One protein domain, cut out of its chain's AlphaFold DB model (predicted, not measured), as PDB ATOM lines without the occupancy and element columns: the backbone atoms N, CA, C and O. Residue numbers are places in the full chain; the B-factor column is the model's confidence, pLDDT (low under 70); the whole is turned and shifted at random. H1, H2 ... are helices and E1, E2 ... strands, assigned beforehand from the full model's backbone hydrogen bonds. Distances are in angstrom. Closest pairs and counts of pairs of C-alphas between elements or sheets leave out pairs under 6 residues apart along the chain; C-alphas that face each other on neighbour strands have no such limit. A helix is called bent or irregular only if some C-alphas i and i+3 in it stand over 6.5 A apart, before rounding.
ATOM      1  N   THR A  18     160.442 142.780 137.135       81.56
ATOM      2  CA  THR A  18     159.940 142.356 138.458       81.56
ATOM      3  C   THR A  18     160.179 143.388 139.563       81.56
ATOM      4  O   THR A  18     159.473 143.399 140.570       81.56
ATOM      5  N   SER A  19     161.171 144.267 139.387       85.00
ATOM      6  CA  SER A  19     161.521 145.301 140.362       85.00
ATOM      7  C   SER A  19     160.742 146.598 140.163       85.00
ATOM      8  O   SER A  19     160.755 147.436 141.064       85.00
ATOM      9  N   ILE A  20     160.042 146.759 139.031       89.06
ATOM     10  CA  ILE A  20     159.315 147.985 138.682       89.06
ATOM     11  C   ILE A  20     158.305 148.375 139.773       89.06
ATOM     12  O   ILE A  20     158.423 149.491 140.282       89.06
ATOM     13  N   PRO A  21     157.385 147.497 140.236       88.50
ATOM     14  CA  PRO A  21     156.380 147.914 141.216       88.50
ATOM     15  C   PRO A  21     156.978 148.389 142.543       88.50
ATOM     16  O   PRO A  21     156.522 149.370 143.139       88.50
ATOM     17  N   LYS A  22     158.045 147.720 142.996       87.88
ATOM     18  CA  LYS A  22     158.755 148.083 144.225       87.88
ATOM     19  C   LYS A  22     159.547 149.379 144.054       87.88
ATOM     20  O   LYS A  22     159.478 150.237 144.928       87.88
ATOM     21  N   GLY A  23     160.281 149.520 142.950       87.94
ATOM     22  CA  GLY A  23     161.065 150.717 142.643       87.94
ATOM     23  C   GLY A  23     160.183 151.959 142.548       87.94
ATOM     24  O   GLY A  23     160.464 152.953 143.213       87.94
ATOM     25  N   PHE A  24     159.067 151.853 141.822       89.19
ATOM     26  CA  PHE A  24     158.060 152.906 141.730       89.19
ATOM     27  C   PHE A  24     157.541 153.307 143.116       89.19
ATOM     28  O   PHE A  24     157.620 154.473 143.489       89.19
ATOM     29  N   SER A  25     157.131 152.331 143.937       88.31
ATOM     30  CA  SER A  25     156.634 152.593 145.296       88.31
ATOM     31  C   SER A  25     157.656 153.323 146.179       88.31
ATOM     32  O   SER A  25     157.287 154.219 146.935       88.31
ATOM     33  N   VAL A  26     158.944 152.966 146.082       90.19
ATOM     34  CA  VAL A  26     160.025 153.630 146.834       90.19
ATOM     35  C   VAL A  26     160.226 155.070 146.360       90.19
ATOM     36  O   VAL A  26     160.265 155.974 147.191       90.19
ATOM     37  N   LEU A  27     160.317 155.302 145.046       89.56
ATOM     38  CA  LEU A  27     160.498 156.645 144.486       89.56
ATOM     39  C   LEU A  27     159.323 157.565 144.844       89.56
ATOM     40  O   LEU A  27     159.539 158.684 145.310       89.56
ATOM     41  N   THR A  28     158.090 157.065 144.726       88.25
ATOM     42  CA  THR A  28     156.890 157.796 145.147       88.25
ATOM     43  C   THR A  28     156.919 158.110 146.643       88.25
ATOM     44  O   THR A  28     156.645 159.245 147.029       88.25
ATOM     45  N   ALA A  29     157.303 157.152 147.495       90.69
ATOM     46  CA  ALA A  29     157.419 157.373 148.940       90.69
ATOM     47  C   ALA A  29     158.498 158.409 149.305       90.69
ATOM     48  O   ALA A  29     158.375 159.099 150.315       90.69
ATOM     49  N   MET A  30     159.531 158.554 148.471       92.44
ATOM     50  CA  MET A  30     160.558 159.595 148.598       92.44
ATOM     51  C   MET A  30     160.113 160.965 148.056       92.44
ATOM     52  O   MET A  30     160.894 161.914 148.096       92.44
ATOM     53  N   GLY A  31     158.886 161.089 147.539       88.06
ATOM     54  CA  GLY A  31     158.381 162.319 146.927       88.06
ATOM     55  C   GLY A  31     158.977 162.610 145.546       88.06
ATOM     56  O   GLY A  31     158.865 163.732 145.055       88.06
ATOM     57  N   ILE A  32     159.615 161.619 144.916       87.75
ATOM     58  CA  ILE A  32     160.168 161.745 143.569       87.75
ATOM     59  C   ILE A  32     159.051 161.459 142.570       87.75
ATOM     60  O   ILE A  32     158.496 160.358 142.520       87.75
ATOM     61  N   LYS A  33     158.739 162.462 141.747       87.50
ATOM     62  CA  LYS A  33     157.840 162.290 140.610       87.50
ATOM     63  C   LYS A  33     158.513 161.382 139.585       87.50
ATOM     64  O   LYS A  33     159.618 161.672 139.134       87.50
ATOM     65  N   CYS A  34     157.872 160.269 139.262       89.44
ATOM     66  CA  CYS A  34     158.393 159.301 138.310       89.44
ATOM     67  C   CYS A  34     157.250 158.649 137.536       89.44
ATOM     68  O   CYS A  34     156.118 158.575 138.015       89.44
ATOM     69  N   GLY A  35     157.581 158.177 136.339       91.50
ATOM     70  CA  GLY A  35     156.734 157.316 135.534       91.50
ATOM     71  C   GLY A  35     157.509 156.078 135.105       91.50
ATOM     72  O   GLY A  35     158.737 156.027 135.208       91.50
ATOM     73  N   VAL A  36     156.782 155.075 134.637       93.06
ATOM     74  CA  VAL A  36     157.343 153.821 134.132       93.06
ATOM     75  C   VAL A  36     157.047 153.717 132.645       93.06
ATOM     76  O   VAL A  36     155.927 153.989 132.227       93.06
ATOM     77  N   ILE A  37     158.031 153.294 131.856       92.81
ATOM     78  CA  ILE A  37     157.829 152.853 130.473       92.81
ATOM     79  C   ILE A  37     158.180 151.371 130.433       92.81
ATOM     80  O   ILE A  37     159.242 150.984 130.922       92.81
ATOM     81  N   ALA A  38     157.279 150.550 129.906       93.94
ATOM     82  CA  ALA A  38     157.465 149.109 129.810       93.94
ATOM     83  C   ALA A  38     156.828 148.546 128.533       93.94
ATOM     84  O   ALA A  38     156.002 149.196 127.889       93.94
ATOM     85  N   ASP A  39     157.202 147.322 128.184       94.19
ATOM     86  CA  ASP A  39     156.576 146.583 127.090       94.19
ATOM     87  C   ASP A  39     155.168 146.111 127.479       94.19
ATOM     88  O   ASP A  39     154.776 146.115 128.651       94.19
ATOM     89  N   LEU A  40     154.379 145.716 126.481       95.75
ATOM     90  CA  LEU A  40     152.994 145.281 126.653       95.75
ATOM     91  C   LEU A  40     152.868 144.111 127.634       95.75
ATOM     92  O   LEU A  40     151.928 144.049 128.432       95.75
ATOM     93  N   ASP A  41     153.824 143.183 127.588       94.38
ATOM     94  CA  ASP A  41     153.813 141.962 128.387       94.38
ATOM     95  C   ASP A  41     153.804 142.245 129.896       94.38
ATOM     96  O   ASP A  41     153.189 141.502 130.670       94.38
ATOM     97  N   PHE A  42     154.404 143.357 130.323       95.31
ATOM     98  CA  PHE A  42     154.452 143.803 131.705       95.31
ATOM     99  C   PHE A  42     153.045 143.965 132.293       95.31
ATOM    100  O   PHE A  42     152.804 143.537 133.427       95.31
ATOM    101  N   ALA A  43     152.096 144.500 131.514       96.12
ATOM    102  CA  ALA A  43     150.711 144.702 131.947       96.12
ATOM    103  C   ALA A  43     149.978 143.382 132.253       96.12
ATOM    104  O   ALA A  43     149.048 143.351 133.065       96.12
ATOM    105  N   PHE A  44     150.397 142.280 131.629       95.62
ATOM    106  CA  PHE A  44     149.775 140.959 131.763       95.62
ATOM    107  C   PHE A  44     150.585 139.984 132.624       95.62
ATOM    108  O   PHE A  44     150.074 138.931 133.004       95.62
ATOM    109  N   THR A  45     151.826 140.332 132.968       93.56
ATOM    110  CA  THR A  45     152.730 139.488 133.761       93.56
ATOM    111  C   THR A  45     153.008 140.093 135.134       93.56
ATOM    112  O   THR A  45     152.544 139.575 136.149       93.56
ATOM    113  N   HIS A  46     153.754 141.193 135.186       93.25
ATOM    114  CA  HIS A  46     154.343 141.728 136.412       93.25
ATOM    115  C   HIS A  46     153.500 142.827 137.072       93.25
ATOM    116  O   HIS A  46     153.588 143.004 138.287       93.25
ATOM    117  N   ALA A  47     152.642 143.519 136.314       94.00
ATOM    118  CA  ALA A  47     151.658 144.452 136.867       94.00
ATOM    119  C   ALA A  47     150.488 143.730 137.567       94.00
ATOM    120  O   ALA A  47     149.812 144.303 138.426       94.00
ATOM    121  N   ARG A  48     150.256 142.455 137.223       93.19
ATOM    122  CA  ARG A  48     149.186 141.606 137.762       93.19
ATOM    123  C   ARG A  48     149.539 141.102 139.164       93.19
ATOM    124  O   ARG A  48     150.502 140.367 139.363       93.19
ATOM    125  N   GLY A  49     148.731 141.482 140.145       91.62
ATOM    126  CA  GLY A  49     148.952 141.305 141.577       91.62
ATOM    127  C   GLY A  49     149.262 142.640 142.262       91.62
ATOM    128  O   GLY A  49     148.447 143.079 143.069       91.62
ATOM    129  N   PRO A  50     150.398 143.298 141.954       91.25
ATOM    130  CA  PRO A  50     150.767 144.565 142.584       91.25
ATOM    131  C   PRO A  50     149.836 145.735 142.253       91.25
ATOM    132  O   PRO A  50     149.532 146.526 143.143       91.25
ATOM    133  N   TRP A  51     149.406 145.860 140.993       93.81
ATOM    134  CA  TRP A  51     148.643 147.019 140.507       93.81
ATOM    135  C   TRP A  51     147.298 146.629 139.898       93.81
ATOM    136  O   TRP A  51     146.291 147.286 140.146       93.81
ATOM    137  N   LEU A  52     147.260 145.528 139.150       94.31
ATOM    138  CA  LEU A  52     146.053 145.012 138.510       94.31
ATOM    139  C   LEU A  52     145.638 143.663 139.113       94.31
ATOM    140  O   LEU A  52     146.498 142.922 139.584       94.31
ATOM    141  N   PRO A  53     144.352 143.272 139.075       93.62
ATOM    142  CA  PRO A  53     143.923 141.945 139.515       93.62
ATOM    143  C   PRO A  53     144.628 140.832 138.735       93.62
ATOM    144  O   PRO A  53     144.739 140.906 137.511       93.62
ATOM    145  N   LYS A  54     145.100 139.798 139.447       92.06
ATOM    146  CA  LYS A  54     145.864 138.700 138.840       92.06
ATOM    147  C   LYS A  54     145.013 137.788 137.961       92.06
ATOM    148  O   LYS A  54     145.424 137.450 136.860       92.06
ATOM    149  N   GLU A  55     143.841 137.413 138.454       92.06
ATOM    150  CA  GLU A  55     142.871 136.609 137.720       92.06
ATOM    151  C   GLU A  55     141.582 137.413 137.592       92.06
ATOM    152  O   GLU A  55     141.042 137.907 138.584       92.06
ATOM    153  N   CYS A  56     141.124 137.585 136.359       92.44
ATOM    154  CA  CYS A  56     139.902 138.294 136.015       92.44
ATOM    155  C   CYS A  56     139.445 137.872 134.614       92.44
ATOM    156  O   CYS A  56     140.219 137.292 133.851       92.44
ATOM    157  N   GLU A  57     138.209 138.223 134.259       94.69
ATOM    158  CA  GLU A  57     137.624 137.907 132.949       94.69
ATOM    159  C   GLU A  57     138.480 138.426 131.778       94.69
ATOM    160  O   GLU A  57     138.579 137.792 130.731       94.69
ATOM    161  N   GLU A  58     139.152 139.566 131.958       94.50
ATOM    162  CA  GLU A  58     140.086 140.106 130.967       94.50
ATOM    163  C   GLU A  58     141.269 139.160 130.720       94.50
ATOM    164  O   GLU A  58     141.604 138.895 129.568       94.50
ATOM    165  N   MET A  59     141.863 138.582 131.770       96.25
ATOM    166  CA  MET A  59     142.965 137.624 131.619       96.25
ATOM    167  C   MET A  59     142.512 136.320 130.955       96.25
ATOM    168  O   MET A  59     143.279 135.715 130.205       96.25
ATOM    169  N   ASP A  60     141.261 135.901 131.159       96.56
ATOM    170  CA  ASP A  60     140.687 134.760 130.436       96.56
ATOM    171  C   ASP A  60     140.550 135.043 128.934       96.56
ATOM    172  O   ASP A  60     140.869 134.181 128.105       96.56
ATOM    173  N   LYS A  61     140.147 136.267 128.571       97.06
ATOM    174  CA  LYS A  61     140.104 136.730 127.175       97.06
ATOM    175  C   LYS A  61     141.504 136.798 126.572       97.06
ATOM    176  O   LYS A  61     141.719 136.231 125.504       97.06
ATOM    177  N   VAL A  62     142.470 137.384 127.285       97.50
ATOM    178  CA  VAL A  62     143.882 137.454 126.861       97.50
ATOM    179  C   VAL A  62     144.426 136.056 126.568       97.50
ATOM    180  O   VAL A  62     144.907 135.806 125.466       97.50
ATOM    181  N   ARG A  63     144.273 135.105 127.500       97.56
ATOM    182  CA  ARG A  63     144.712 133.709 127.309       97.56
ATOM    183  C   ARG A  63     144.030 133.035 126.116       97.56
ATOM    184  O   ARG A  63     144.652 132.226 125.427       97.56
ATOM    185  N   SER A  64     142.758 133.347 125.874       97.25
ATOM    186  CA  SER A  64     142.001 132.795 124.747       97.25
ATOM    187  C   SER A  64     142.516 133.320 123.407       97.25
ATOM    188  O   SER A  64     142.788 132.519 122.514       97.25
ATOM    189  N   VAL A  65     142.731 134.632 123.285       97.69
ATOM    190  CA  VAL A  65     143.284 135.255 122.071       97.69
ATOM    191  C   VAL A  65     144.722 134.793 121.831       97.69
ATOM    192  O   VAL A  65     145.052 134.388 120.721       97.69
ATOM    193  N   LEU A  66     145.563 134.749 122.867       97.38
ATOM    194  CA  LEU A  66     146.937 134.248 122.763       97.38
ATOM    195  C   LEU A  66     147.005 132.803 122.270       97.38
ATOM    196  O   LEU A  66     147.897 132.458 121.501       97.38
ATOM    197  N   ARG A  67     146.053 131.952 122.669       96.62
ATOM    198  CA  ARG A  67     145.964 130.584 122.144       96.62
ATOM    199  C   ARG A  67     145.687 130.580 120.641       96.62
ATOM    200  O   ARG A  67     146.312 129.802 119.927       96.62
ATOM    201  N   VAL A  68     144.780 131.438 120.170       96.25
ATOM    202  CA  VAL A  68     144.456 131.568 118.739       96.25
ATOM    203  C   VAL A  68     145.658 132.095 117.958       96.25
ATOM    204  O   VAL A  68     146.031 131.504 116.945       96.25
ATOM    205  N   VAL A  69     146.307 133.152 118.454       95.44
ATOM    206  CA  VAL A  69     147.515 133.738 117.848       95.44
ATOM    207  C   VAL A  69     148.640 132.706 117.802       95.44
ATOM    208  O   VAL A  69     149.212 132.462 116.747       95.44
ATOM    209  N   GLY A  70     148.896 132.009 118.912       94.44
ATOM    210  CA  GLY A  70     149.921 130.969 118.980       94.44
ATOM    211  C   GLY A  70     149.680 129.807 118.017       94.44
ATOM    212  O   GLY A  70     150.616 129.340 117.378       94.44
ATOM    213  N   GLN A  71     148.428 129.374 117.845       93.44
ATOM    214  CA  GLN A  71     148.077 128.333 116.872       93.44
ATOM    215  C   GLN A  71     148.216 128.802 115.420       93.44
ATOM    216  O   GLN A  71     148.641 128.024 114.571       93.44
ATOM    217  N   THR A  72     147.849 130.052 115.139       93.44
ATOM    218  CA  THR A  72     147.821 130.599 113.774       93.44
ATOM    219  C   THR A  72     149.218 130.966 113.282       93.44
ATOM    220  O   THR A  72     149.550 130.709 112.129       93.44
ATOM    221  N   GLU A  73     150.043 131.534 114.160       92.62
ATOM    222  CA  GLU A  73     151.364 132.075 113.816       92.62
ATOM    223  C   GLU A  73     152.523 131.182 114.292       92.62
ATOM    224  O   GLU A  73     153.678 131.424 113.959       92.62
ATOM    225  N   GLY A  74     152.230 130.106 115.031       92.69
ATOM    226  CA  GLY A  74     153.228 129.117 115.449       92.69
ATOM    227  C   GLY A  74     154.032 129.505 116.694       92.69
ATOM    228  O   GLY A  74     155.135 128.984 116.900       92.69
ATOM    229  N   PHE A  75     153.500 130.397 117.536       95.00
ATOM    230  CA  PHE A  75     154.121 130.756 118.812       95.00
ATOM    231  C   PHE A  75     153.822 129.737 119.914       95.00
ATOM    232  O   PHE A  75     152.729 129.173 120.014       95.00
ATOM    233  N   LEU A  76     154.799 129.540 120.797       94.94
ATOM    234  CA  LEU A  76     154.650 128.680 121.962       94.94
ATOM    235  C   LEU A  76     153.911 129.413 123.086       94.94
ATOM    236  O   LEU A  76     154.390 130.421 123.606       94.94
ATOM    237  N   ILE A  77     152.781 128.851 123.511       95.88
ATOM    238  CA  ILE A  77     152.040 129.296 124.694       95.88
ATOM    239  C   ILE A  77     152.304 128.313 125.838       95.88
ATOM    240  O   ILE A  77     152.066 127.111 125.707       95.88
ATOM    241  N   GLY A  78     152.818 128.824 126.956       92.44
ATOM    242  CA  GLY A  78     153.163 128.037 128.136       92.44
ATOM    243  C   GLY A  78     151.944 127.522 128.906       92.44
ATOM    244  O   GLY A  78     150.803 127.913 128.665       92.44
ATOM    245  N   GLY A  79     152.189 126.672 129.909       90.44
ATOM    246  CA  GLY A  79     151.127 126.080 130.740       90.44
ATOM    247  C   GLY A  79     150.307 127.087 131.562       90.44
ATOM    248  O   GLY A  79     149.206 126.770 131.997       90.44
ATOM    249  N   ASN A  80     150.813 128.309 131.744       90.44
ATOM    250  CA  ASN A  80     150.095 129.431 132.358       90.44
ATOM    251  C   ASN A  80     149.224 130.224 131.359       90.44
ATOM    252  O   ASN A  80     148.591 131.204 131.750       90.44
ATOM    253  N   GLY A  81     149.197 129.828 130.083       93.44
ATOM    254  CA  GLY A  81     148.451 130.511 129.027       93.44
ATOM    255  C   GLY A  81     149.117 131.781 128.493       93.44
ATOM    256  O   GLY A  81     148.447 132.547 127.808       93.44
ATOM    257  N   LEU A  82     150.399 132.015 128.801       95.56
ATOM    258  CA  LEU A  82     151.162 133.178 128.333       95.56
ATOM    259  C   LEU A  82     152.270 132.769 127.348       95.56
ATOM    260  O   LEU A  82     152.694 131.607 127.370       95.56
ATOM    261  N   PRO A  83     152.763 133.690 126.501       95.44
ATOM    262  CA  PRO A  83     153.809 133.385 125.533       95.44
ATOM    263  C   PRO A  83     155.118 132.950 126.193       95.44
ATOM    264  O   PRO A  83     155.481 133.418 127.275       95.44
ATOM    265  N   GLN A  84     155.847 132.065 125.519       94.00
ATOM    266  CA  GLN A  84     157.185 131.636 125.906       94.00
ATOM    267  C   GLN A  84     158.129 131.690 124.709       94.00
ATOM    268  O   GLN A  84     157.736 131.443 123.570       94.00
ATOM    269  N   ASN A  85     159.405 131.960 124.986       92.44
ATOM    270  CA  ASN A  85     160.439 131.868 123.965       92.44
ATOM    271  C   ASN A  85     160.538 130.434 123.442       92.44
ATOM    272  O   ASN A  85     160.547 129.466 124.206       92.44
ATOM    273  N   SER A  86     160.658 130.310 122.128       88.88
ATOM    274  CA  SER A  86     160.790 129.035 121.437       88.88
ATOM    275  C   SER A  86     161.753 129.167 120.260       88.88
ATOM    276  O   SER A  86     162.288 130.240 119.989       88.88
ATOM    277  N   LYS A  87     161.984 128.066 119.538       82.75
ATOM    278  CA  LYS A  87     162.774 128.106 118.299       82.75
ATOM    279  C   LYS A  87     162.049 128.818 117.151       82.75
ATOM    280  O   LYS A  87     162.714 129.231 116.212       82.75
ATOM    281  N   THR A  88     160.718 128.904 117.203       79.69
ATOM    282  CA  THR A  88     159.878 129.464 116.132       79.69
ATOM    283  C   THR A  88     159.562 130.945 116.331       79.69
ATOM    284  O   THR A  88     159.096 131.582 115.397       79.69
ATOM    285  N   GLY A  89     159.848 131.506 117.509       86.00
ATOM    286  CA  GLY A  89     159.636 132.919 117.810       86.00
ATOM    287  C   GLY A  89     159.843 133.236 119.289       86.00
ATOM    288  O   GLY A  89     159.827 132.333 120.142       86.00
ATOM    289  N   SER A  90     160.052 134.517 119.594       91.56
ATOM    290  CA  SER A  90     160.148 135.001 120.970       91.56
ATOM    291  C   SER A  90     158.768 135.301 121.566       91.56
ATOM    292  O   SER A  90     157.776 135.474 120.859       91.56
ATOM    293  N   ALA A  91     158.705 135.379 122.895       93.00
ATOM    294  CA  ALA A  91     157.513 135.827 123.606       93.00
ATOM    295  C   ALA A  91     157.125 137.261 123.204       93.00
ATOM    296  O   ALA A  91     155.938 137.548 123.090       93.00
ATOM    297  N   SER A  92     158.114 138.127 122.945       91.12
ATOM    298  CA  SER A  92     157.895 139.507 122.487       91.12
ATOM    299  C   SER A  92     157.181 139.540 121.137       91.12
ATOM    300  O   SER A  92     156.170 140.220 121.000       91.12
ATOM    301  N   ASP A  93     157.638 138.729 120.177       92.56
ATOM    302  CA  ASP A  93     157.023 138.651 118.844       92.56
ATOM    303  C   ASP A  93     155.557 138.189 118.942       92.56
ATOM    304  O   ASP A  93     154.682 138.695 118.242       92.56
ATOM    305  N   CYS A  94     155.260 137.270 119.869       95.00
ATOM    306  CA  CYS A  94     153.894 136.814 120.121       95.00
ATOM    307  C   CYS A  94     153.000 137.917 120.716       95.00
ATOM    308  O   CYS A  94     151.827 138.010 120.357       95.00
ATOM    309  N   TRP A  95     153.532 138.775 121.595       96.31
ATOM    310  CA  TRP A  95     152.790 139.926 122.119       96.31
ATOM    311  C   TRP A  95     152.544 141.003 121.058       96.31
ATOM    312  O   TRP A  95     151.455 141.577 121.026       96.31
ATOM    313  N   ALA A  96     153.497 141.222 120.152       94.62
ATOM    314  CA  ALA A  96     153.307 142.097 118.998       94.62
ATOM    315  C   ALA A  96     152.226 141.547 118.048       94.62
ATOM    316  O   ALA A  96     151.334 142.276 117.610       94.62
ATOM    317  N   ALA A  97     152.243 140.238 117.776       95.12
ATOM    318  CA  ALA A  97     151.201 139.558 117.006       95.12
ATOM    319  C   ALA A  97     149.820 139.650 117.682       95.12
ATOM    320  O   ALA A  97     148.815 139.962 117.042       95.12
ATOM    321  N   PHE A  98     149.774 139.476 119.004       97.12
ATOM    322  CA  PHE A  98     148.573 139.698 119.807       97.12
ATOM    323  C   PHE A  98     148.035 141.125 119.649       97.12
ATOM    324  O   PHE A  98     146.843 141.294 119.407       97.12
ATOM    325  N   ALA A  99     148.890 142.146 119.712       96.25
ATOM    326  CA  ALA A  99     148.484 143.542 119.545       96.25
ATOM    327  C   ALA A  99     147.987 143.885 118.125       96.25
ATOM    328  O   ALA A  99     147.251 144.859 117.954       96.25
ATOM    329  N   LYS A 100     148.373 143.094 117.113       94.81
ATOM    330  CA  LYS A 100     147.910 143.211 115.716       94.81
ATOM    331  C   LYS A 100     146.579 142.490 115.466       94.81
ATOM    332  O   LYS A 100     145.841 142.864 114.555       94.81
ATOM    333  N   ASN A 101     146.255 141.464 116.253       95.81
ATOM    334  CA  ASN A 101     144.961 140.786 116.198       95.81
ATOM    335  C   ASN A 101     143.834 141.727 116.668       95.81
ATOM    336  O   ASN A 101     144.015 142.434 117.646       95.81
ATOM    337  N   ALA A 102     142.657 141.722 116.031       94.56
ATOM    338  CA  ALA A 102     141.578 142.665 116.364       94.56
ATOM    339  C   ALA A 102     141.120 142.600 117.838       94.56
ATOM    340  O   ALA A 102     140.978 143.642 118.485       94.56
ATOM    341  N   ASP A 103     140.936 141.395 118.387       95.50
ATOM    342  CA  ASP A 103     140.535 141.214 119.787       95.50
ATOM    343  C   ASP A 103     141.695 141.535 120.737       95.50
ATOM    344  O   ASP A 103     141.510 142.175 121.776       95.50
ATOM    345  N   GLY A 104     142.910 141.125 120.365       96.75
ATOM    346  CA  GLY A 104     144.115 141.417 121.139       96.75
ATOM    347  C   GLY A 104     144.456 142.909 121.170       96.75
ATOM    348  O   GLY A 104     144.811 143.428 122.222       96.75
ATOM    349  N   HIS A 105     144.226 143.634 120.076       96.50
ATOM    350  CA  HIS A 105     144.388 145.081 119.968       96.50
ATOM    351  C   HIS A 105     143.475 145.827 120.947       96.50
ATOM    352  O   HIS A 105     143.914 146.733 121.657       96.50
ATOM    353  N   ALA A 106     142.202 145.424 121.031       97.06
ATOM    354  CA  ALA A 106     141.261 146.009 121.982       97.06
ATOM    355  C   ALA A 106     141.712 145.786 123.437       97.06
ATOM    356  O   ALA A 106     141.670 146.713 124.248       97.06
ATOM    357  N   LEU A 107     142.199 144.582 123.757       97.62
ATOM    358  CA  LEU A 107     142.727 144.242 125.082       97.62
ATOM    359  C   LEU A 107     144.041 144.977 125.398       97.62
ATOM    360  O   LEU A 107     144.230 145.428 126.526       97.62
ATOM    361  N   ALA A 108     144.930 145.134 124.416       97.25
ATOM    362  CA  ALA A 108     146.186 145.861 124.563       97.25
ATOM    363  C   ALA A 108     145.944 147.350 124.847       97.25
ATOM    364  O   ALA A 108     146.541 147.905 125.770       97.25
ATOM    365  N   ASN A 109     145.007 147.978 124.130       96.88
ATOM    366  CA  ASN A 109     144.602 149.359 124.400       96.88
ATOM    367  C   ASN A 109     143.934 149.504 125.772       96.88
ATOM    368  O   ASN A 109     144.241 150.443 126.502       96.88
ATOM    369  N   ALA A 110     143.065 148.568 126.165       96.50
ATOM    370  CA  ALA A 110     142.456 148.585 127.496       96.50
ATOM    371  C   ALA A 110     143.516 148.487 128.608       96.50
ATOM    372  O   ALA A 110     143.469 149.245 129.579       96.50
ATOM    373  N   ALA A 111     144.511 147.612 128.435       96.69
ATOM    374  CA  ALA A 111     145.642 147.505 129.349       96.69
ATOM    375  C   ALA A 111     146.478 148.794 129.370       96.69
ATOM    376  O   ALA A 111     146.791 149.289 130.449       96.69
ATOM    377  N   HIS A 112     146.781 149.383 128.211       96.94
ATOM    378  CA  HIS A 112     147.472 150.671 128.111       96.94
ATOM    379  C   HIS A 112     146.760 151.778 128.905       96.94
ATOM    380  O   HIS A 112     147.381 152.447 129.735       96.94
ATOM    381  N   GLU A 113     145.448 151.932 128.717       96.38
ATOM    382  CA  GLU A 113     144.645 152.914 129.452       96.38
ATOM    383  C   GLU A 113     144.639 152.652 130.964       96.38
ATOM    384  O   GLU A 113     144.832 153.579 131.752       96.38
ATOM    385  N   ALA A 114     144.487 151.392 131.383       95.94
ATOM    386  CA  ALA A 114     144.519 151.023 132.796       95.94
ATOM    387  C   ALA A 114     145.880 151.336 133.446       95.94
ATOM    388  O   ALA A 114     145.934 151.847 134.568       95.94
ATOM    389  N   MET A 115     146.983 151.083 132.735       96.12
ATOM    390  CA  MET A 115     148.341 151.305 133.238       96.12
ATOM    391  C   MET A 115     148.682 152.789 133.414       96.12
ATOM    392  O   MET A 115     149.410 153.136 134.351       96.12
ATOM    393  N   LYS A 116     148.089 153.689 132.616       95.06
ATOM    394  CA  LYS A 116     148.247 155.140 132.821       95.06
ATOM    395  C   LYS A 116     147.752 155.597 134.195       95.06
ATOM    396  O   LYS A 116     148.319 156.539 134.749       95.06
ATOM    397  N   GLY A 117     146.782 154.896 134.791       93.00
ATOM    398  CA  GLY A 117     146.338 155.123 136.174       93.00
ATOM    399  C   GLY A 117     147.430 154.905 137.231       93.00
ATOM    400  O   GLY A 117     147.336 155.444 138.332       93.00
ATOM    401  N   PHE A 118     148.497 154.180 136.886       92.56
ATOM    402  CA  PHE A 118     149.658 153.902 137.737       92.56
ATOM    403  C   PHE A 118     150.911 154.653 137.269       92.56
ATOM    404  O   PHE A 118     152.025 154.170 137.468       92.56
ATOM    405  N   ALA A 119     150.742 155.791 136.581       93.81
ATOM    406  CA  ALA A 119     151.833 156.534 135.944       93.81
ATOM    407  C   ALA A 119     152.762 155.617 135.122       93.81
ATOM    408  O   ALA A 119     153.982 155.789 135.104       93.81
ATOM    409  N   THR A 120     152.177 154.630 134.439       94.94
ATOM    410  CA  THR A 120     152.908 153.649 133.641       94.94
ATOM    411  C   THR A 120     152.419 153.671 132.200       94.94
ATOM    412  O   THR A 120     151.244 153.442 131.922       94.94
ATOM    413  N   TRP A 121     153.337 153.913 131.274       96.12
ATOM    414  CA  TRP A 121     153.139 153.733 129.849       96.12
ATOM    415  C   TRP A 121     153.561 152.321 129.455       96.12
ATOM    416  O   TRP A 121     154.735 151.967 129.565       96.12
ATOM    417  N   VAL A 122     152.614 151.522 128.972       96.25
ATOM    418  CA  VAL A 122     152.926 150.278 128.258       96.25
ATOM    419  C   VAL A 122     152.700 150.470 126.771       96.25
ATOM    420  O   VAL A 122     151.719 151.108 126.387       96.25
ATOM    421  N   TRP A 123     153.589 149.950 125.930       96.44
ATOM    422  CA  TRP A 123     153.441 150.063 124.480       96.44
ATOM    423  C   TRP A 123     152.247 149.221 124.004       96.44
ATOM    424  O   TRP A 123     152.312 147.999 124.079       96.44
ATOM    425  N   PRO A 124     151.154 149.813 123.476       94.81
ATOM    426  CA  PRO A 124     149.974 149.040 123.067       94.81
ATOM    427  C   PRO A 124     150.234 148.137 121.847       94.81
ATOM    428  O   PRO A 124     149.373 147.350 121.471       94.81
ATOM    429  N   MET A 125     151.409 148.265 121.228       92.81
ATOM    430  CA  MET A 125     151.824 147.597 119.993       92.81
ATOM    431  C   MET A 125     152.684 146.352 120.246       92.81
ATOM    432  O   MET A 125     152.933 145.607 119.306       92.81
ATOM    433  N   GLY A 126     153.133 146.136 121.489       92.56
ATOM    434  CA  GLY A 126     154.169 145.160 121.829       92.56
ATOM    435  C   GLY A 126     155.288 145.834 122.617       92.56
ATOM    436  O   GLY A 126     155.131 146.079 123.812       92.56
ATOM    437  N   CYS A 127     156.391 146.164 121.960       91.50
ATOM    438  CA  CYS A 127     157.523 146.882 122.550       91.50
ATOM    439  C   CYS A 127     157.795 148.222 121.843       91.50
ATOM    440  O   CYS A 127     157.035 148.664 120.973       91.50
ATOM    441  N   ILE A 128     158.860 148.918 122.249       89.25
ATOM    442  CA  ILE A 128     159.261 150.181 121.611       89.25
ATOM    443  C   ILE A 128     159.685 149.969 120.153       89.25
ATOM    444  O   ILE A 128     159.421 150.823 119.309       89.25
ATOM    445  N   GLU A 129     160.294 148.826 119.840       89.19
ATOM    446  CA  GLU A 129     160.693 148.457 118.486       89.19
ATOM    447  C   GLU A 129     159.474 148.366 117.559       89.19
ATOM    448  O   GLU A 129     159.513 148.915 116.459       89.19
ATOM    449  N   ASP A 130     158.356 147.798 118.027       89.75
ATOM    450  CA  ASP A 130     157.097 147.779 117.269       89.75
ATOM    451  C   ASP A 130     156.538 149.192 117.046       89.75
ATOM    452  O   ASP A 130     155.993 149.496 115.984       89.75
ATOM    453  N   ALA A 131     156.689 150.080 118.035       87.69
ATOM    454  CA  ALA A 131     156.219 151.464 117.947       87.69
ATOM    455  C   ALA A 131     157.062 152.348 117.019       87.69
ATOM    456  O   ALA A 131     156.566 153.359 116.519       87.69
ATOM    457  N   LEU A 132     158.319 151.971 116.798       87.88
ATOM    458  CA  LEU A 132     159.263 152.664 115.924       87.88
ATOM    459  C   LEU A 132     159.490 151.934 114.590       87.88
ATOM    460  O   LEU A 132     160.281 152.404 113.775       87.88
ATOM    461  N   ASN A 133     158.797 150.814 114.359       85.38
ATOM    462  CA  ASN A 133     158.937 149.956 113.183       85.38
ATOM    463  C   ASN A 133     160.380 149.462 112.953       85.38
ATOM    464  O   ASN A 133     160.954 149.622 111.875       85.38
ATOM    465  N   ILE A 134     160.977 148.885 113.998       82.62
ATOM    466  CA  ILE A 134     162.372 148.436 114.019       82.62
ATOM    467  C   ILE A 134     162.420 146.916 114.025       82.62
ATOM    468  O   ILE A 134     161.947 146.268 114.954       82.62
ATOM    469  N   GLU A 135     163.041 146.348 112.996       76.62
ATOM    470  CA  GLU A 135     163.170 144.895 112.844       76.62
ATOM    471  C   GLU A 135     164.579 144.387 113.191       76.62
ATOM    472  O   GLU A 135     164.753 143.239 113.609       76.62
ATOM    473  N   GLU A 136     165.600 145.237 113.039       77.38
ATOM    474  CA  GLU A 136     166.993 144.857 113.266       77.38
ATOM    475  C   GLU A 136     167.374 144.914 114.751       77.38
ATOM    476  O   GLU A 136     167.045 145.852 115.474       77.38
ATOM    477  N   LYS A 137     168.119 143.898 115.205       74.75
ATOM    478  CA  LYS A 137     168.602 143.769 116.587       74.75
ATOM    479  C   LYS A 137     170.128 143.859 116.634       74.75
ATOM    480  O   LYS A 137     170.814 143.437 115.705       74.75
ATOM    481  N   GLY A 138     170.660 144.316 117.765       80.38
ATOM    482  CA  GLY A 138     172.099 144.362 118.046       80.38
ATOM    483  C   GLY A 138     172.682 145.775 118.044       80.38
ATOM    484  O   GLY A 138     172.024 146.735 117.657       80.38
ATOM    485  N   GLU A 139     173.931 145.902 118.491       81.06
ATOM    486  CA  GLU A 139     174.571 147.206 118.737       81.06
ATOM    487  C   GLU A 139     174.622 148.103 117.492       81.06
ATOM    488  O   GLU A 139     174.366 149.299 117.588       81.06
ATOM    489  N   ALA A 140     174.890 147.536 116.313       81.81
ATOM    490  CA  ALA A 140     174.930 148.301 115.066       81.81
ATOM    491  C   ALA A 140     173.554 148.872 114.681       81.81
ATOM    492  O   ALA A 140     173.467 150.030 114.278       81.81
ATOM    493  N   ALA A 141     172.490 148.080 114.854       80.81
ATOM    494  CA  ALA A 141     171.118 148.514 114.610       80.81
ATOM    495  C   ALA A 141     170.707 149.621 115.591       80.81
ATOM    496  O   ALA A 141     170.126 150.622 115.181       80.81
ATOM    497  N   ILE A 142     171.102 149.488 116.864       81.06
ATOM    498  CA  ILE A 142     170.864 150.502 117.900       81.06
ATOM    499  C   ILE A 142     171.563 151.821 117.543       81.06
ATOM    500  O   ILE A 142     170.936 152.874 117.599       81.06
ATOM    501  N   ILE A 143     172.834 151.786 117.126       83.12
ATOM    502  CA  ILE A 143     173.572 153.002 116.738       83.12
ATOM    503  C   ILE A 143     172.908 153.681 115.534       83.12
ATOM    504  O   ILE A 143     172.647 154.882 115.569       83.12
ATOM    505  N   ALA A 144     172.591 152.915 114.485       82.25
ATOM    506  CA  ALA A 144     171.931 153.450 113.296       82.25
ATOM    507  C   ALA A 144     170.559 154.060 113.629       82.25
ATOM    508  O   ALA A 144     170.191 155.113 113.107       82.25
ATOM    509  N   GLN A 145     169.815 153.424 114.533       80.75
ATOM    510  CA  GLN A 145     168.552 153.939 115.038       80.75
ATOM    511  C   GLN A 145     168.740 155.246 115.815       80.75
ATOM    512  O   GLN A 145     167.994 156.194 115.577       80.75
ATOM    513  N   GLU A 146     169.713 155.324 116.726       84.19
ATOM    514  CA  GLU A 146     169.994 156.559 117.460       84.19
ATOM    515  C   GLU A 146     170.309 157.712 116.507       84.19
ATOM    516  O   GLU A 146     169.768 158.808 116.669       84.19
ATOM    517  N   ASP A 147     171.133 157.467 115.490       84.88
ATOM    518  CA  ASP A 147     171.468 158.465 114.477       84.88
ATOM    519  C   ASP A 147     170.240 158.880 113.654       84.88
ATOM    520  O   ASP A 147     170.040 160.070 113.396       84.88
ATOM    521  N   ASN A 148     169.369 157.937 113.293       83.12
ATOM    522  CA  ASN A 148     168.119 158.241 112.597       83.12
ATOM    523  C   ASN A 148     167.191 159.110 113.456       83.12
ATOM    524  O   ASN A 148     166.743 160.163 112.999       83.12
ATOM    525  N   ILE A 149     166.965 158.724 114.717       83.00
ATOM    526  CA  ILE A 149     166.109 159.462 115.657       83.00
ATOM    527  C   ILE A 149     166.660 160.873 115.902       83.00
ATOM    528  O   ILE A 149     165.890 161.832 115.945       83.00
ATOM    529  N   ARG A 150     167.988 161.038 116.013       82.81
ATOM    530  CA  ARG A 150     168.632 162.358 116.175       82.81
ATOM    531  C   ARG A 150     168.360 163.301 115.006       82.81
ATOM    532  O   ARG A 150     168.350 164.514 115.204       82.81
ATOM    533  N   ASN A 151     168.152 162.756 113.810       84.25
ATOM    534  CA  ASN A 151     167.927 163.523 112.590       84.25
ATOM    535  C   ASN A 151     166.439 163.711 112.250       84.25
ATOM    536  O   ASN A 151     166.117 164.440 111.306       84.25
ATOM    537  N   TRP A 152     165.521 163.093 113.003       84.56
ATOM    538  CA  TRP A 152     164.089 163.236 112.767       84.56
ATOM    539  C   TRP A 152     163.613 164.664 113.001       84.56
ATOM    540  O   TRP A 152     163.845 165.284 114.038       84.56
ATOM    541  N   GLN A 153     162.871 165.175 112.021       84.50
ATOM    542  CA  GLN A 153     162.115 166.403 112.195       84.50
ATOM    543  C   GLN A 153     160.844 166.105 113.003       84.50
ATOM    544  O   GLN A 153     160.252 165.041 112.814       84.50
ATOM    545  N   PRO A 154     160.354 167.038 113.842       81.69
ATOM    546  CA  PRO A 154     159.126 166.835 114.616       81.69
ATOM    547  C   PRO A 154     157.928 166.377 113.769       81.69
ATOM    548  O   PRO A 154     157.177 165.509 114.193       81.69
ATOM    549  N   ALA A 155     157.806 166.888 112.539       86.19
ATOM    550  CA  ALA A 155     156.740 166.502 111.614       86.19
ATOM    551  C   ALA A 155     156.767 165.011 111.223       86.19
ATOM    552  O   ALA A 155     155.709 164.429 111.003       86.19
ATOM    553  N   VAL A 156     157.954 164.395 111.160       84.88
ATOM    554  CA  VAL A 156     158.111 162.955 110.886       84.88
ATOM    555  C   VAL A 156     157.587 162.152 112.071       84.88
ATOM    556  O   VAL A 156     156.802 161.231 111.891       84.88
ATOM    557  N   ILE A 157     157.946 162.555 113.293       83.56
ATOM    558  CA  ILE A 157     157.469 161.904 114.521       83.56
ATOM    559  C   ILE A 157     155.941 161.969 114.608       83.56
ATOM    560  O   ILE A 157     155.299 160.968 114.913       83.56
ATOM    561  N   ASP A 158     155.360 163.130 114.303       84.69
ATOM    562  CA  ASP A 158     153.915 163.339 114.398       84.69
ATOM    563  C   ASP A 158     153.124 162.528 113.345       84.69
ATOM    564  O   ASP A 158     152.004 162.105 113.627       84.69
ATOM    565  N   GLN A 159     153.683 162.302 112.147       86.69
ATOM    566  CA  GLN A 159     153.006 161.566 111.067       86.69
ATOM    567  C   GLN A 159     153.272 160.062 111.089       86.69
ATOM    568  O   GLN A 159     152.343 159.273 110.920       86.69
ATOM    569  N   GLU A 160     154.529 159.664 111.263       87.81
ATOM    570  CA  GLU A 160     154.964 158.277 111.086       87.81
ATOM    571  C   GLU A 160     154.966 157.499 112.406       87.81
ATOM    572  O   GLU A 160     154.742 156.291 112.403       87.81
ATOM    573  N   PHE A 161     155.131 158.185 113.545       89.31
ATOM    574  CA  PHE A 161     155.270 157.550 114.861       89.31
ATOM    575  C   PHE A 161     154.299 158.127 115.912       89.31
ATOM    576  O   PHE A 161     154.722 158.561 116.990       89.31
ATOM    577  N   PRO A 162     152.975 158.110 115.663       89.25
ATOM    578  CA  PRO A 162     151.985 158.768 116.523       89.25
ATOM    579  C   PRO A 162     151.928 158.199 117.951       89.25
ATOM    580  O   PRO A 162     151.672 158.934 118.910       89.25
ATOM    581  N   VAL A 163     152.196 156.900 118.124       90.81
ATOM    582  CA  VAL A 163     152.257 156.272 119.454       90.81
ATOM    583  C   VAL A 163     153.490 156.756 120.211       90.81
ATOM    584  O   VAL A 163     153.363 157.177 121.357       90.81
ATOM    585  N   PHE A 164     154.656 156.789 119.559       90.75
ATOM    586  CA  PHE A 164     155.875 157.345 120.149       90.75
ATOM    587  C   PHE A 164     155.693 158.819 120.524       90.75
ATOM    588  O   PHE A 164     156.053 159.224 121.631       90.75
ATOM    589  N   ARG A 165     155.055 159.613 119.652       90.94
ATOM    590  CA  ARG A 165     154.713 161.005 119.949       90.94
ATOM    591  C   ARG A 165     153.861 161.131 121.210       90.94
ATOM    592  O   ARG A 165     154.164 161.946 122.082       90.94
ATOM    593  N   SER A 166     152.830 160.298 121.318       92.25
ATOM    594  CA  SER A 166     151.934 160.271 122.475       92.25
ATOM    595  C   SER A 166     152.681 159.920 123.767       92.25
ATOM    596  O   SER A 166     152.407 160.520 124.806       92.25
ATOM    597  N   THR A 167     153.685 159.037 123.704       92.69
ATOM    598  CA  THR A 167     154.576 158.750 124.837       92.69
ATOM    599  C   THR A 167     155.364 159.984 125.270       92.69
ATOM    600  O   THR A 167     155.485 160.241 126.466       92.69
ATOM    601  N   LEU A 168     155.894 160.775 124.324       89.50
ATOM    602  CA  LEU A 168     156.634 162.005 124.642       89.50
ATOM    603  C   LEU A 168     155.743 163.042 125.333       89.50
ATOM    604  O   LEU A 168     156.168 163.679 126.298       89.50
ATOM    605  N   ASP A 169     154.513 163.209 124.851       90.94
ATOM    606  CA  ASP A 169     153.557 164.138 125.453       90.94
ATOM    607  C   ASP A 169     153.101 163.647 126.835       90.94
ATOM    608  O   ASP A 169     153.030 164.440 127.774       90.94
ATOM    609  N   TRP A 170     152.907 162.337 127.004       92.25
ATOM    610  CA  TRP A 170     152.653 161.728 128.309       92.25
ATOM    611  C   TRP A 170     153.814 161.954 129.290       92.25
ATOM    612  O   TRP A 170     153.576 162.402 130.410       92.25
ATOM    613  N   MET A 171     155.067 161.747 128.864       89.50
ATOM    614  CA  MET A 171     156.260 161.979 129.696       89.50
ATOM    615  C   MET A 171     156.398 163.431 130.172       89.50
ATOM    616  O   MET A 171     156.961 163.681 131.234       89.50
ATOM    617  N   ARG A 172     155.900 164.400 129.398       86.69
ATOM    618  CA  ARG A 172     155.890 165.819 129.790       86.69
ATOM    619  C   ARG A 172     154.765 166.162 130.769       86.69
ATOM    620  O   ARG A 172     154.851 167.186 131.441       86.69
ATOM    621  N   ALA A 173     153.710 165.351 130.800       86.12
ATOM    622  CA  ALA A 173     152.513 165.571 131.607       86.12
ATOM    623  C   ALA A 173     152.548 164.857 132.969       86.12
ATOM    624  O   ALA A 173     151.789 165.241 133.865       86.12
ATOM    625  N   ILE A 174     153.409 163.836 133.115       79.56
ATOM    626  CA  ILE A 174     153.803 163.267 134.416       79.56
ATOM    627  C   ILE A 174     154.749 164.228 135.122       79.56
ATOM    628  O   ILE A 174     154.375 165.401 135.256       79.56
TER     629      ILE A 174
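This is residues 18 to 174 of the 174 residues of a protein of Pseudomonas sp. HMWF005 (UniProt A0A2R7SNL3). A short pair of parallel strands, E1 and E2, lies between two groups of helices: a cluster of H2, H3, H4 and H5, and a looser group of H6, H8 and H9. H1 is near the starting end of E1, and H7 lies farther out, touching no helix. The printed part has 157 residues with nine named helices and two named strands, in the order H1 E1 H2 H3 H4 H5 E2 H6 H7 H8 H9; the class is mostly helix. It is compact, with a radius of gyration of the C-alphas of 16.5 A and spans of 43 by 39 by 27 A.

Begin with H1, residues 18 to 29, irregular with C-alphas 18 and 21 at 7.2 A; its closest C-alpha to E1, residues 36 to 38, is that of Ile 20, 7.7 A from Val 36. After H2, residues 40 to 44, comes H3, residues 57 to 73. H4, residues 91 to 100, touches H3 about perpendicular at 79 degrees, closest at the C-alphas of Val 69 and Phe 98, 6.4 A. H5, residues 102 to 116, touches H3 at a steep tilt of 46 degrees, opposite ways, closest at the C-alphas of Val 65 and Gly 104, 6.3 A. H5 also touches H2, closest at the C-alphas of Ala 43 and Ala 111, 6.3 A, and touches H4 only at the corner, closest at Ala 99 and His 105, C-alphas 4.4 A apart. E2, residues 120 to 122, is parallel to E1 at 15 degrees, with N 38 and O 121 at 2.9 A and N 121 and O 36 at 2.8 A. E1, H2 H3 H4 H5 and E2 form a strand-helix-strand unit, two parallel neighbour strands with helices between. Next are H6, residues 128 to 132, and H7, residues 139 to 151, which are apart. H8, residues 154 to 160, is apart from H7. H9, residues 162 to 173, only just touches H6, with 3 pairs of C-alphas within 8 A, closest at Ala 131 and Phe 164, 6.3 A. H9 only just touches H8, and only at the corner, also with 3 pairs, closest at the C-alphas of Asp 158 and Arg 165, 6.1 A. Each O i to N i+4 pair is within hydrogen-bond range in H3 to H9; H1 has 7 of 8, and H2 0 of 1 but 2 of 2 O i to N i+3 pairs.

Find C-alpha 18 at (159.940, 142.356, 138.458), where H1 begins. From C-alpha 57 at (137.624, 137.907, 132.949), H3 runs 24.3 A; H5 measures 21.7 A and H7 18.7 A. H9 ends at C-alpha 173, (152.513, 165.571, 131.607).

The C-alphas farthest apart are those of Gly 31 and Thr 72, 47.1 A. The long links are H2 to H3 and H3 to H4. The printed part has no cut, and no printed residue is under 70 in pLDDT.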